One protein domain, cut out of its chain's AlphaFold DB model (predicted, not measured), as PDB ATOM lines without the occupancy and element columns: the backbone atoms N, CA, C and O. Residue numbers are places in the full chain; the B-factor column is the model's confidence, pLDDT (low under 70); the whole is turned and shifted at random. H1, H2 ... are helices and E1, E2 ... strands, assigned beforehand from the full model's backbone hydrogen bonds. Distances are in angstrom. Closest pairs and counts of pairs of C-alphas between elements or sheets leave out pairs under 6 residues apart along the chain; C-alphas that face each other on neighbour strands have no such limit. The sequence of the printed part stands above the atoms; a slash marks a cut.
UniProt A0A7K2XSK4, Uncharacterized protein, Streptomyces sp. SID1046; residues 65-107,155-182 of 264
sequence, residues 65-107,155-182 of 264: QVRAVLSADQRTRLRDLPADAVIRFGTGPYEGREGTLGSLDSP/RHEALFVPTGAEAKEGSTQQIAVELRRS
ATOM      1  N   GLN A  65     -20.151  18.632 -35.971       89.62
ATOM      2  CA  GLN A  65     -18.832  18.894 -35.403       89.62
ATOM      3  C   GLN A  65     -18.481  20.369 -35.574       89.62
ATOM      4  O   GLN A  65     -18.939  21.029 -36.508       89.62
ATOM      5  N   VAL A  66     -17.647  20.881 -34.676       91.62
ATOM      6  CA  VAL A  66     -17.070  22.220 -34.771       91.62
ATOM      7  C   VAL A  66     -15.618  22.070 -35.188       91.62
ATOM      8  O   VAL A  66     -14.826  21.454 -34.478       91.62
ATOM      9  N   ARG A  67     -15.271  22.625 -36.348       92.06
ATOM     10  CA  ARG A  67     -13.899  22.650 -36.852       92.06
ATOM     11  C   ARG A  67     -13.219  23.948 -36.440       92.06
ATOM     12  O   ARG A  67     -13.769  25.021 -36.674       92.06
ATOM     13  N   ALA A  68     -12.016  23.849 -35.887       91.56
ATOM     14  CA  ALA A  68     -11.178  25.000 -35.578       91.56
ATOM     15  C   ALA A  68      -9.832  24.897 -36.291       91.56
ATOM     16  O   ALA A  68      -9.203  23.840 -36.285       91.56
ATOM     17  N   VAL A  69      -9.383  26.014 -36.863       91.56
ATOM     18  CA  VAL A  69      -7.996  26.183 -37.308       91.56
ATOM     19  C   VAL A  69      -7.182  26.665 -36.113       91.56
ATOM     20  O   VAL A  69      -7.596  27.588 -35.412       91.56
ATOM     21  N   LEU A  70      -6.039  26.033 -35.879       90.62
ATOM     22  CA  LEU A  70      -5.212  26.230 -34.699       90.62
ATOM     23  C   LEU A  70      -3.831  26.766 -35.076       90.62
ATOM     24  O   LEU A  70      -3.269  26.420 -36.117       90.62
ATOM     25  N   SER A  71      -3.239  27.546 -34.176       89.94
ATOM     26  CA  SER A  71      -1.792  27.751 -34.172       89.94
ATOM     27  C   SER A  71      -1.057  26.494 -33.678       89.94
ATOM     28  O   SER A  71      -1.643  25.620 -33.030       89.94
ATOM     29  N   ALA A  72       0.251  26.407 -33.942       87.00
ATOM     30  CA  ALA A  72       1.089  25.309 -33.450       87.00
ATOM     31  C   ALA A  72       1.079  25.209 -31.910       87.00
ATOM     32  O   ALA A  72       1.013  24.110 -31.349       87.00
ATOM     33  N   ASP A  73       1.063  26.357 -31.226       86.94
ATOM     34  CA  ASP A  73       0.983  26.434 -29.765       86.94
ATOM     35  C   ASP A  73      -0.363  25.927 -29.246       86.94
ATOM     36  O   ASP A  73      -0.409  25.144 -28.297       86.94
ATOM     37  N   GLN A  74      -1.471  26.331 -29.878       90.44
ATOM     38  CA  GLN A  74      -2.810  25.863 -29.506       90.44
ATOM     39  C   GLN A  74      -2.945  24.353 -29.698       90.44
ATOM     40  O   GLN A  74      -3.481  23.673 -28.827       90.44
ATOM     41  N   ARG A  75      -2.403  23.814 -30.794       90.06
ATOM     42  CA  ARG A  75      -2.366  22.369 -31.047       90.06
ATOM     43  C   ARG A  75      -1.594  21.624 -29.962       90.06
ATOM     44  O   ARG A  75      -2.065  20.610 -29.460       90.06
ATOM     45  N   THR A  76      -0.422  22.135 -29.591       89.69
ATOM     46  CA  THR A  76       0.421  21.546 -28.542       89.69
ATOM     47  C   THR A  76      -0.308  21.541 -27.201       89.69
ATOM     48  O   THR A  76      -0.394  20.504 -26.556       89.69
ATOM     49  N   ARG A  77      -0.943  22.659 -26.830       88.81
ATOM     50  CA  ARG A  77      -1.755  22.747 -25.606       88.81
ATOM     51  C   ARG A  77      -2.954  21.801 -25.614       88.81
ATOM     52  O   ARG A  77      -3.259  21.235 -24.576       88.81
ATOM     53  N   LEU A  78      -3.619  21.624 -26.760       91.00
ATOM     54  CA  LEU A  78      -4.733  20.678 -26.903       91.00
ATOM     55  C   LEU A  78      -4.281  19.217 -26.788       91.00
ATOM     56  O   LEU A  78      -4.991  18.402 -26.209       91.00
ATOM     57  N   ARG A  79      -3.105  18.886 -27.330       90.69
ATOM     58  CA  ARG A  79      -2.500  17.553 -27.204       90.69
ATOM     59  C   ARG A  79      -2.132  17.240 -25.755       90.69
ATOM     60  O   ARG A  79      -2.324  16.115 -25.310       90.69
ATOM     61  N   ASP A  80      -1.617  18.238 -25.048       89.56
ATOM     62  CA  ASP A  80      -1.103  18.101 -23.687       89.56
ATOM     63  C   ASP A  80      -2.163  18.485 -22.635       89.56
ATOM     64  O   ASP A  80      -1.821  18.863 -21.511       89.56
ATOM     65  N   LEU A  81      -3.458  18.419 -22.989       86.94
ATOM     66  CA  LEU A  81      -4.536  18.697 -22.045       86.94
ATOM     67  C   LEU A  81      -4.504  17.700 -20.885       86.94
ATOM     68  O   LEU A  81      -4.405  16.492 -21.114       86.94
ATOM     69  N   PRO A  82      -4.634  18.181 -19.639       83.56
ATOM     70  CA  PRO A  82      -4.783  17.285 -18.511       83.56
ATOM     71  C   PRO A  82      -6.142  16.569 -18.588       83.56
ATOM     72  O   PRO A  82      -7.093  17.063 -19.195       83.56
ATOM     73  N   ALA A  83      -6.231  15.383 -17.984       81.06
ATOM     74  CA  ALA A  83      -7.418  14.529 -18.081       81.06
ATOM     75  C   ALA A  83      -8.684  15.143 -17.448       81.06
ATOM     76  O   ALA A  83      -9.792  14.715 -17.758       81.06
ATOM     77  N   ASP A  84      -8.523  16.131 -16.567       80.44
ATOM     78  CA  ASP A  84      -9.592  16.893 -15.919       80.44
ATOM     79  C   ASP A  84      -9.961  18.188 -16.666       80.44
ATOM     80  O   ASP A  84     -10.844  18.923 -16.215       80.44
ATOM     81  N   ALA A  85      -9.323  18.474 -17.807       85.62
ATOM     82  CA  ALA A  85      -9.686  19.616 -18.630       85.62
ATOM     83  C   ALA A  85     -11.092  19.445 -19.214       85.62
ATOM     84  O   ALA A  85     -11.458  18.394 -19.744       85.62
ATOM     85  N   VAL A  86     -11.868  20.526 -19.180       88.75
ATOM     86  CA  VAL A  86     -13.225  20.561 -19.724       88.75
ATOM     87  C   VAL A  86     -13.240  21.442 -20.964       88.75
ATOM     88  O   VAL A  86     -12.904  22.625 -20.922       88.75
ATOM     89  N   ILE A  87     -13.669  20.879 -22.089       91.31
ATOM     90  CA  ILE A  87     -13.894  21.646 -23.313       91.31
ATOM     91  C   ILE A  87     -15.310  22.212 -23.269       91.31
ATOM     92  O   ILE A  87     -16.286  21.473 -23.135       91.31
ATOM     93  N   ARG A  88     -15.420  23.532 -23.412       92.12
ATOM     94  CA  ARG A  88     -16.679  24.274 -23.440       92.12
ATOM     95  C   ARG A  88     -16.811  25.078 -24.719       92.12
ATOM     96  O   ARG A  88     -15.848  25.613 -25.263       92.12
ATOM     97  N   PHE A  89     -18.039  25.223 -25.176       91.69
ATOM     98  CA  PHE A  89     -18.360  26.111 -26.277       91.69
ATOM     99  C   PHE A  89     -18.721  27.490 -25.719       91.69
ATOM    100  O   PHE A  89     -19.603  27.621 -24.870       91.69
ATOM    101  N   GLY A  90     -17.987  28.510 -26.168       90.44
ATOM    102  CA  GLY A  90     -18.278  29.915 -25.881       90.44
ATOM    103  C   GLY A  90     -19.392  30.440 -26.785       90.44
ATOM    104  O   GLY A  90     -20.247  29.674 -27.228       90.44
ATOM    105  N   THR A  91     -19.350  31.728 -27.117       92.50
ATOM    106  CA  THR A  91     -20.349  32.381 -27.972       92.50
ATOM    107  C   THR A  91     -20.616  31.595 -29.259       92.50
ATOM    108  O   THR A  91     -19.692  31.298 -30.027       92.50
ATOM    109  N   GLY A  92     -21.886  31.258 -29.494       91.06
ATOM    110  CA  GLY A  92     -22.334  30.517 -30.673       91.06
ATOM    111  C   GLY A  92     -23.495  29.557 -30.388       91.06
ATOM    112  O   GLY A  92     -24.052  29.544 -29.292       91.06
ATOM    113  N   PRO A  93     -23.887  28.726 -31.368       91.44
ATOM    114  CA  PRO A  93     -25.037  27.826 -31.241       91.44
ATOM    115  C   PRO A  93     -24.953  26.795 -30.106       91.44
ATOM    116  O   PRO A  93     -25.979  26.276 -29.662       91.44
ATOM    117  N   TYR A  94     -23.740  26.475 -29.661       91.69
ATOM    118  CA  TYR A  94     -23.478  25.519 -28.588       91.69
ATOM    119  C   TYR A  94     -23.083  26.198 -27.273       91.69
ATOM    120  O   TYR A  94     -22.588  25.520 -26.380       91.69
ATOM    121  N   GLU A  95     -23.296  27.507 -27.131       92.12
ATOM    122  CA  GLU A  95     -22.859  28.278 -25.966       92.12
ATOM    123  C   GLU A  95     -23.226  27.634 -24.621       92.12
ATOM    124  O   GLU A  95     -24.336  27.141 -24.404       92.12
ATOM    125  N   GLY A  96     -22.241  27.607 -23.722       88.31
ATOM    126  CA  GLY A  96     -22.350  27.050 -22.376       88.31
ATOM    127  C   GLY A  96     -22.285  25.522 -22.313       88.31
ATOM    128  O   GLY A  96     -22.150  24.971 -21.215       88.31
ATOM    129  N   ARG A  97     -22.340  24.824 -23.455       90.81
ATOM    130  CA  ARG A  97     -22.301  23.358 -23.505       90.81
ATOM    131  C   ARG A  97     -20.879  22.825 -23.422       90.81
ATOM    132  O   ARG A  97     -19.925  23.464 -23.864       90.81
ATOM    133  N   GLU A  98     -20.763  21.621 -22.876       91.00
ATOM    134  CA  GLU A  98     -19.525  20.847 -22.884       91.00
ATOM    135  C   GLU A  98     -19.409  20.032 -24.180       91.00
ATOM    136  O   GLU A  98     -20.411  19.691 -24.824       91.00
ATOM    137  N   GLY A  99     -18.175  19.729 -24.564       90.62
ATOM    138  CA  GLY A  99     -17.860  18.891 -25.712       90.62
ATOM    139  C   GLY A  99     -16.632  18.035 -25.480       90.62
ATOM    140  O   GLY A  99     -15.994  18.091 -24.431       90.62
ATOM    141  N   THR A 100     -16.284  17.263 -26.500       91.00
ATOM    142  CA  THR A 100     -15.073  16.444 -26.507       91.00
ATOM    143  C   THR A 100     -14.205  16.780 -27.710       91.00
ATOM    144  O   THR A 100     -14.701  17.199 -28.759       91.00
ATOM    145  N   LEU A 101     -12.898  16.571 -27.571       91.50
ATOM    146  CA  LEU A 101     -11.986  16.580 -28.708       91.50
ATOM    147  C   LEU A 101     -12.212  15.291 -29.510       91.50
ATOM    148  O   LEU A 101     -12.079  14.197 -28.968       91.50
ATOM    149  N   GLY A 102     -12.612  15.426 -30.771       87.56
ATOM    150  CA  GLY A 102     -12.833  14.308 -31.688       87.56
ATOM    151  C   GLY A 102     -11.558  13.922 -32.431       87.56
ATOM    152  O   GLY A 102     -11.138  12.771 -32.378       87.56
ATOM    153  N   SER A 103     -10.920  14.891 -33.092       88.69
ATOM    154  CA  SER A 103      -9.624  14.700 -33.750       88.69
ATOM    155  C   SER A 103      -8.749  15.943 -33.634       88.69
ATOM    156  O   SER A 103      -9.238  17.064 -33.461       88.69
ATOM    157  N   LEU A 104      -7.439  15.722 -33.731       89.69
ATOM    158  CA  LEU A 104      -6.420  16.760 -33.762       89.69
ATOM    159  C   LEU A 104      -5.447  16.436 -34.893       89.69
ATOM    160  O   LEU A 104      -4.573  15.580 -34.742       89.69
ATOM    161  N   ASP A 105      -5.608  17.118 -36.017       84.62
ATOM    162  CA  ASP A 105      -4.840  16.843 -37.218       84.62
ATOM    163  C   ASP A 105      -3.524  17.630 -37.224       84.62
ATOM    164  O   ASP A 105      -3.412  18.799 -36.831       84.62
ATOM    165  N   SER A 106      -2.476  16.934 -37.653       62.16
ATOM    166  CA  SER A 106      -1.187  17.531 -37.990       62.16
ATOM    167  C   SER A 106      -1.315  18.287 -39.318       62.16
ATOM    168  O   SER A 106      -2.228  17.987 -40.086       62.16
ATOM    169  N   PRO A 107      -0.441  19.273 -39.590       54.28
ATOM    170  CA  PRO A 107      -0.549  20.087 -40.791       54.28
ATOM    171  C   PRO A 107      -0.579  19.173 -42.017       54.28
ATOM    172  O   PRO A 107       0.397  18.482 -42.302       54.28
ATOM    173  N   ARG A 155      -2.112  24.081 -42.116       75.94
ATOM    174  CA  ARG A 155      -3.121  24.470 -41.137       75.94
ATOM    175  C   ARG A 155      -3.293  23.315 -40.163       75.94
ATOM    176  O   ARG A 155      -3.541  22.187 -40.578       75.94
ATOM    177  N   HIS A 156      -3.134  23.591 -38.876       87.38
ATOM    178  CA  HIS A 156      -3.512  22.642 -37.841       87.38
ATOM    179  C   HIS A 156      -5.026  22.716 -37.678       87.38
ATOM    180  O   HIS A 156      -5.564  23.807 -37.486       87.38
ATOM    181  N   GLU A 157      -5.710  21.582 -37.764       90.88
ATOM    182  CA  GLU A 157      -7.160  21.514 -37.597       90.88
ATOM    183  C   GLU A 157      -7.504  20.654 -36.379       90.88
ATOM    184  O   GLU A 157      -6.816  19.686 -36.057       90.88
ATOM    185  N   ALA A 158      -8.568  21.026 -35.675       92.50
ATOM    186  CA  ALA A 158      -9.181  20.187 -34.655       92.50
ATOM    187  C   ALA A 158     -10.685  20.102 -34.874       92.50
ATOM    188  O   ALA A 158     -11.332  21.092 -35.237       92.50
ATOM    189  N   LEU A 159     -11.231  18.917 -34.616       92.75
ATOM    190  CA  LEU A 159     -12.660  18.650 -34.637       92.75
ATOM    191  C   LEU A 159     -13.145  18.453 -33.209       92.75
ATOM    192  O   LEU A 159     -12.634  17.610 -32.474       92.75
ATOM    193  N   PHE A 160     -14.159  19.220 -32.835       93.06
ATOM    194  CA  PHE A 160     -14.804  19.146 -31.536       93.06
ATOM    195  C   PHE A 160     -16.225  18.636 -31.705       93.06
ATOM    196  O   PHE A 160     -16.948  19.068 -32.606       93.06
ATOM    197  N   VAL A 161     -16.627  17.725 -30.827       91.62
ATOM    198  CA  VAL A 161     -17.956  17.121 -30.850       91.62
ATOM    199  C   VAL A 161     -18.803  17.783 -29.758       91.62
ATOM    200  O   VAL A 161     -18.537  17.569 -28.572       91.62
ATOM    201  N   PRO A 162     -19.780  18.633 -30.121       89.31
ATOM    202  CA  PRO A 162     -20.727  19.202 -29.179       89.31
ATOM    203  C   PRO A 162     -21.722  18.166 -28.668       89.31
ATOM    204  O   PRO A 162     -22.067  17.203 -29.350       89.31
ATOM    205  N   THR A 163     -22.229  18.407 -27.463       83.94
ATOM    206  CA  THR A 163     -23.326  17.633 -26.882       83.94
ATOM    207  C   THR A 163     -24.685  18.306 -27.139       83.94
ATOM    208  O   THR A 163     -24.811  19.536 -27.211       83.94
ATOM    209  N   GLY A 164     -25.737  17.493 -27.262       76.06
ATOM    210  CA  GLY A 164     -27.124  17.957 -27.366       76.06
ATOM    211  C   GLY A 164     -27.588  18.298 -28.786       76.06
ATOM    212  O   GLY A 164     -27.106  17.740 -29.765       76.06
ATOM    213  N   ALA A 165     -28.586  19.183 -28.882       74.50
ATOM    214  CA  ALA A 165     -29.271  19.492 -30.137       74.50
ATOM    215  C   ALA A 165     -28.333  20.097 -31.191       74.50
ATOM    216  O   ALA A 165     -27.541  20.990 -30.875       74.50
ATOM    217  N   GLU A 166     -28.481  19.633 -32.432       79.88
ATOM    218  CA  GLU A 166     -27.672  20.050 -33.574       79.88
ATOM    219  C   GLU A 166     -27.930  21.504 -33.982       79.88
ATOM    220  O   GLU A 166     -29.070  21.965 -34.056       79.88
ATOM    221  N   ALA A 167     -26.851  22.219 -34.292       83.69
ATOM    222  CA  ALA A 167     -26.901  23.562 -34.848       83.69
ATOM    223  C   ALA A 167     -26.911  23.565 -36.383       83.69
ATOM    224  O   ALA A 167     -26.536  22.592 -37.046       83.69
ATOM    225  N   LYS A 168     -27.284  24.718 -36.949       84.62
ATOM    226  CA  LYS A 168     -27.187  24.977 -38.387       84.62
ATOM    227  C   LYS A 168     -25.726  24.947 -38.842       84.62
ATOM    228  O   LYS A 168     -24.862  25.578 -38.227       84.62
ATOM    229  N   GLU A 169     -25.475  24.263 -39.953       84.38
ATOM    230  CA  GLU A 169     -24.163  24.203 -40.592       84.38
ATOM    231  C   GLU A 169     -23.659  25.594 -41.015       84.38
ATOM    232  O   GLU A 169     -24.442  26.477 -41.373       84.38
ATOM    233  N   GLY A 170     -22.341  25.796 -40.932       85.50
ATOM    234  CA  GLY A 170     -21.680  27.060 -41.272       85.50
ATOM    235  C   GLY A 170     -21.762  28.147 -40.194       85.50
ATOM    236  O   GLY A 170     -21.219  29.232 -40.387       85.50
ATOM    237  N   SER A 171     -22.413  27.881 -39.059       88.88
ATOM    238  CA  SER A 171     -22.461  28.830 -37.941       88.88
ATOM    239  C   SER A 171     -21.093  28.970 -37.265       88.88
ATOM    240  O   SER A 171     -20.449  27.971 -36.946       88.88
ATOM    241  N   THR A 172     -20.674  30.206 -36.983       92.38
ATOM    242  CA  THR A 172     -19.460  30.481 -36.201       92.38
ATOM    243  C   THR A 172     -19.648  30.044 -34.751       92.38
ATOM    244  O   THR A 172     -20.680  30.323 -34.141       92.38
ATOM    245  N   GLN A 173     -18.631  29.390 -34.190       94.00
ATOM    246  CA  GLN A 173     -18.629  28.914 -32.811       94.00
ATOM    247  C   GLN A 173     -17.277  29.193 -32.152       94.00
ATOM    248  O   GLN A 173     -16.234  28.827 -32.690       94.00
ATOM    249  N   GLN A 174     -17.294  29.796 -30.961       92.88
ATOM    250  CA  GLN A 174     -16.105  29.937 -30.121       92.88
ATOM    251  C   GLN A 174     -15.874  28.680 -29.275       92.88
ATOM    252  O   GLN A 174     -16.820  28.090 -28.751       92.88
ATOM    253  N   ILE A 175     -14.613  28.302 -29.084       91.62
ATOM    254  CA  ILE A 175     -14.212  27.172 -28.242       91.62
ATOM    255  C   ILE A 175     -13.353  27.703 -27.101       91.62
ATOM    256  O   ILE A 175     -12.402  28.450 -27.326       91.62
ATOM    257  N   ALA A 176     -13.709  27.326 -25.881       90.12
ATOM    258  CA  ALA A 176     -12.970  27.614 -24.667       90.12
ATOM    259  C   ALA A 176     -12.552  26.289 -24.025       90.12
ATOM    260  O   ALA A 176     -13.337  25.347 -23.950       90.12
ATOM    261  N   VAL A 177     -11.313  26.209 -23.552       84.69
ATOM    262  CA  VAL A 177     -10.831  25.030 -22.832       84.69
ATOM    263  C   VAL A 177     -10.509  25.444 -21.408       84.69
ATOM    264  O   VAL A 177      -9.627  26.266 -21.173       84.69
ATOM    265  N   GLU A 178     -11.266  24.898 -20.464       84.69
ATOM    266  CA  GLU A 178     -11.071  25.071 -19.030       84.69
ATOM    267  C   GLU A 178     -10.010  24.054 -18.599       84.69
ATOM    268  O   GLU A 178     -10.283  22.860 -18.512       84.69
ATOM    269  N   LEU A 179      -8.769  24.516 -18.415       73.31
ATOM    270  CA  LEU A 179      -7.618  23.634 -18.195       73.31
ATOM    271  C   LEU A 179      -7.684  22.867 -16.876       73.31
ATOM    272  O   LEU A 179      -7.084  21.805 -16.793       73.31
ATOM    273  N   ARG A 180      -8.353  23.414 -15.856       69.56
ATOM    274  CA  ARG A 180      -8.545  22.778 -14.549       69.56
ATOM    275  C   ARG A 180      -9.823  23.285 -13.909       69.56
ATOM    276  O   ARG A 180     -10.079  24.489 -13.910       69.56
ATOM    277  N   ARG A 181     -10.572  22.366 -13.309       69.56
ATOM    278  CA  ARG A 181     -11.727  22.665 -12.466       69.56
ATOM    279  C   ARG A 181     -11.468  22.137 -11.066       69.56
ATOM    280  O   ARG A 181     -11.043  20.998 -10.903       69.56
ATOM    281  N   SER A 182     -11.786  22.938 -10.055       69.38
ATOM    282  CA  SER A 182     -11.791  22.488  -8.662       69.38
ATOM    283  C   SER A 182     -12.771  21.308  -8.526       69.38
ATOM    284  O   SER A 182     -13.950  21.472  -8.861       69.38
TER     285      SER A 182
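This is residues 65 to 107 and 155 to 182 of the 264 residues of an uncharacterized protein of Streptomyces sp. SID1046 (UniProt A0A7K2XSK4). A five-stranded sheet curls into a small, nearly closed barrel, its gap between E1 and E5, with short helix H1 at one end. The printed part has 71 residues, with named elements E1, H1, E2, E3, E4, E5 along the chain and antiparallel sheet order E1 E4 E3 E2 E5. The class is mixed, helices and strands; the whole is compact, radius of gyration of the C-alphas 11.8 A, spans 34 by 29 by 17 A.

E3, residues 98 to 105, neighbours E4, residues 156 to 162, with N 102 and O 159 2.8 A apart, and forms a hairpin with E2, residues 86 to 89, with N 99 and O 87 2.9 A apart. Edge strand E1, residues 66 to 70, neighbours E4, N 68 to O 158 being 2.9 A; edge strand E5, residues 175 to 178, neighbours E2, N 88 to O 176 being 2.8 A. E1 and E5 are only just apart, their closest C-alphas at 8.2 A. H1, residues 72 to 79, is on the sheet, height 7.5 A; every O i to N i+4 pair is within hydrogen-bond range.

E3 spans 20.9 A and E4 19.6 A. C-alpha 66 begins E1 at (-17.070, 22.220, -34.771); C-alpha 178 ends E5 at (-11.071, 25.071, -19.030).

Residues 108 to 154 are cut out, a 5.1 A gap between C-alphas 107 and 155. E4 to E5 is a long link. pLDDT is under 70 at residues 106 to 107 and 180 to 182.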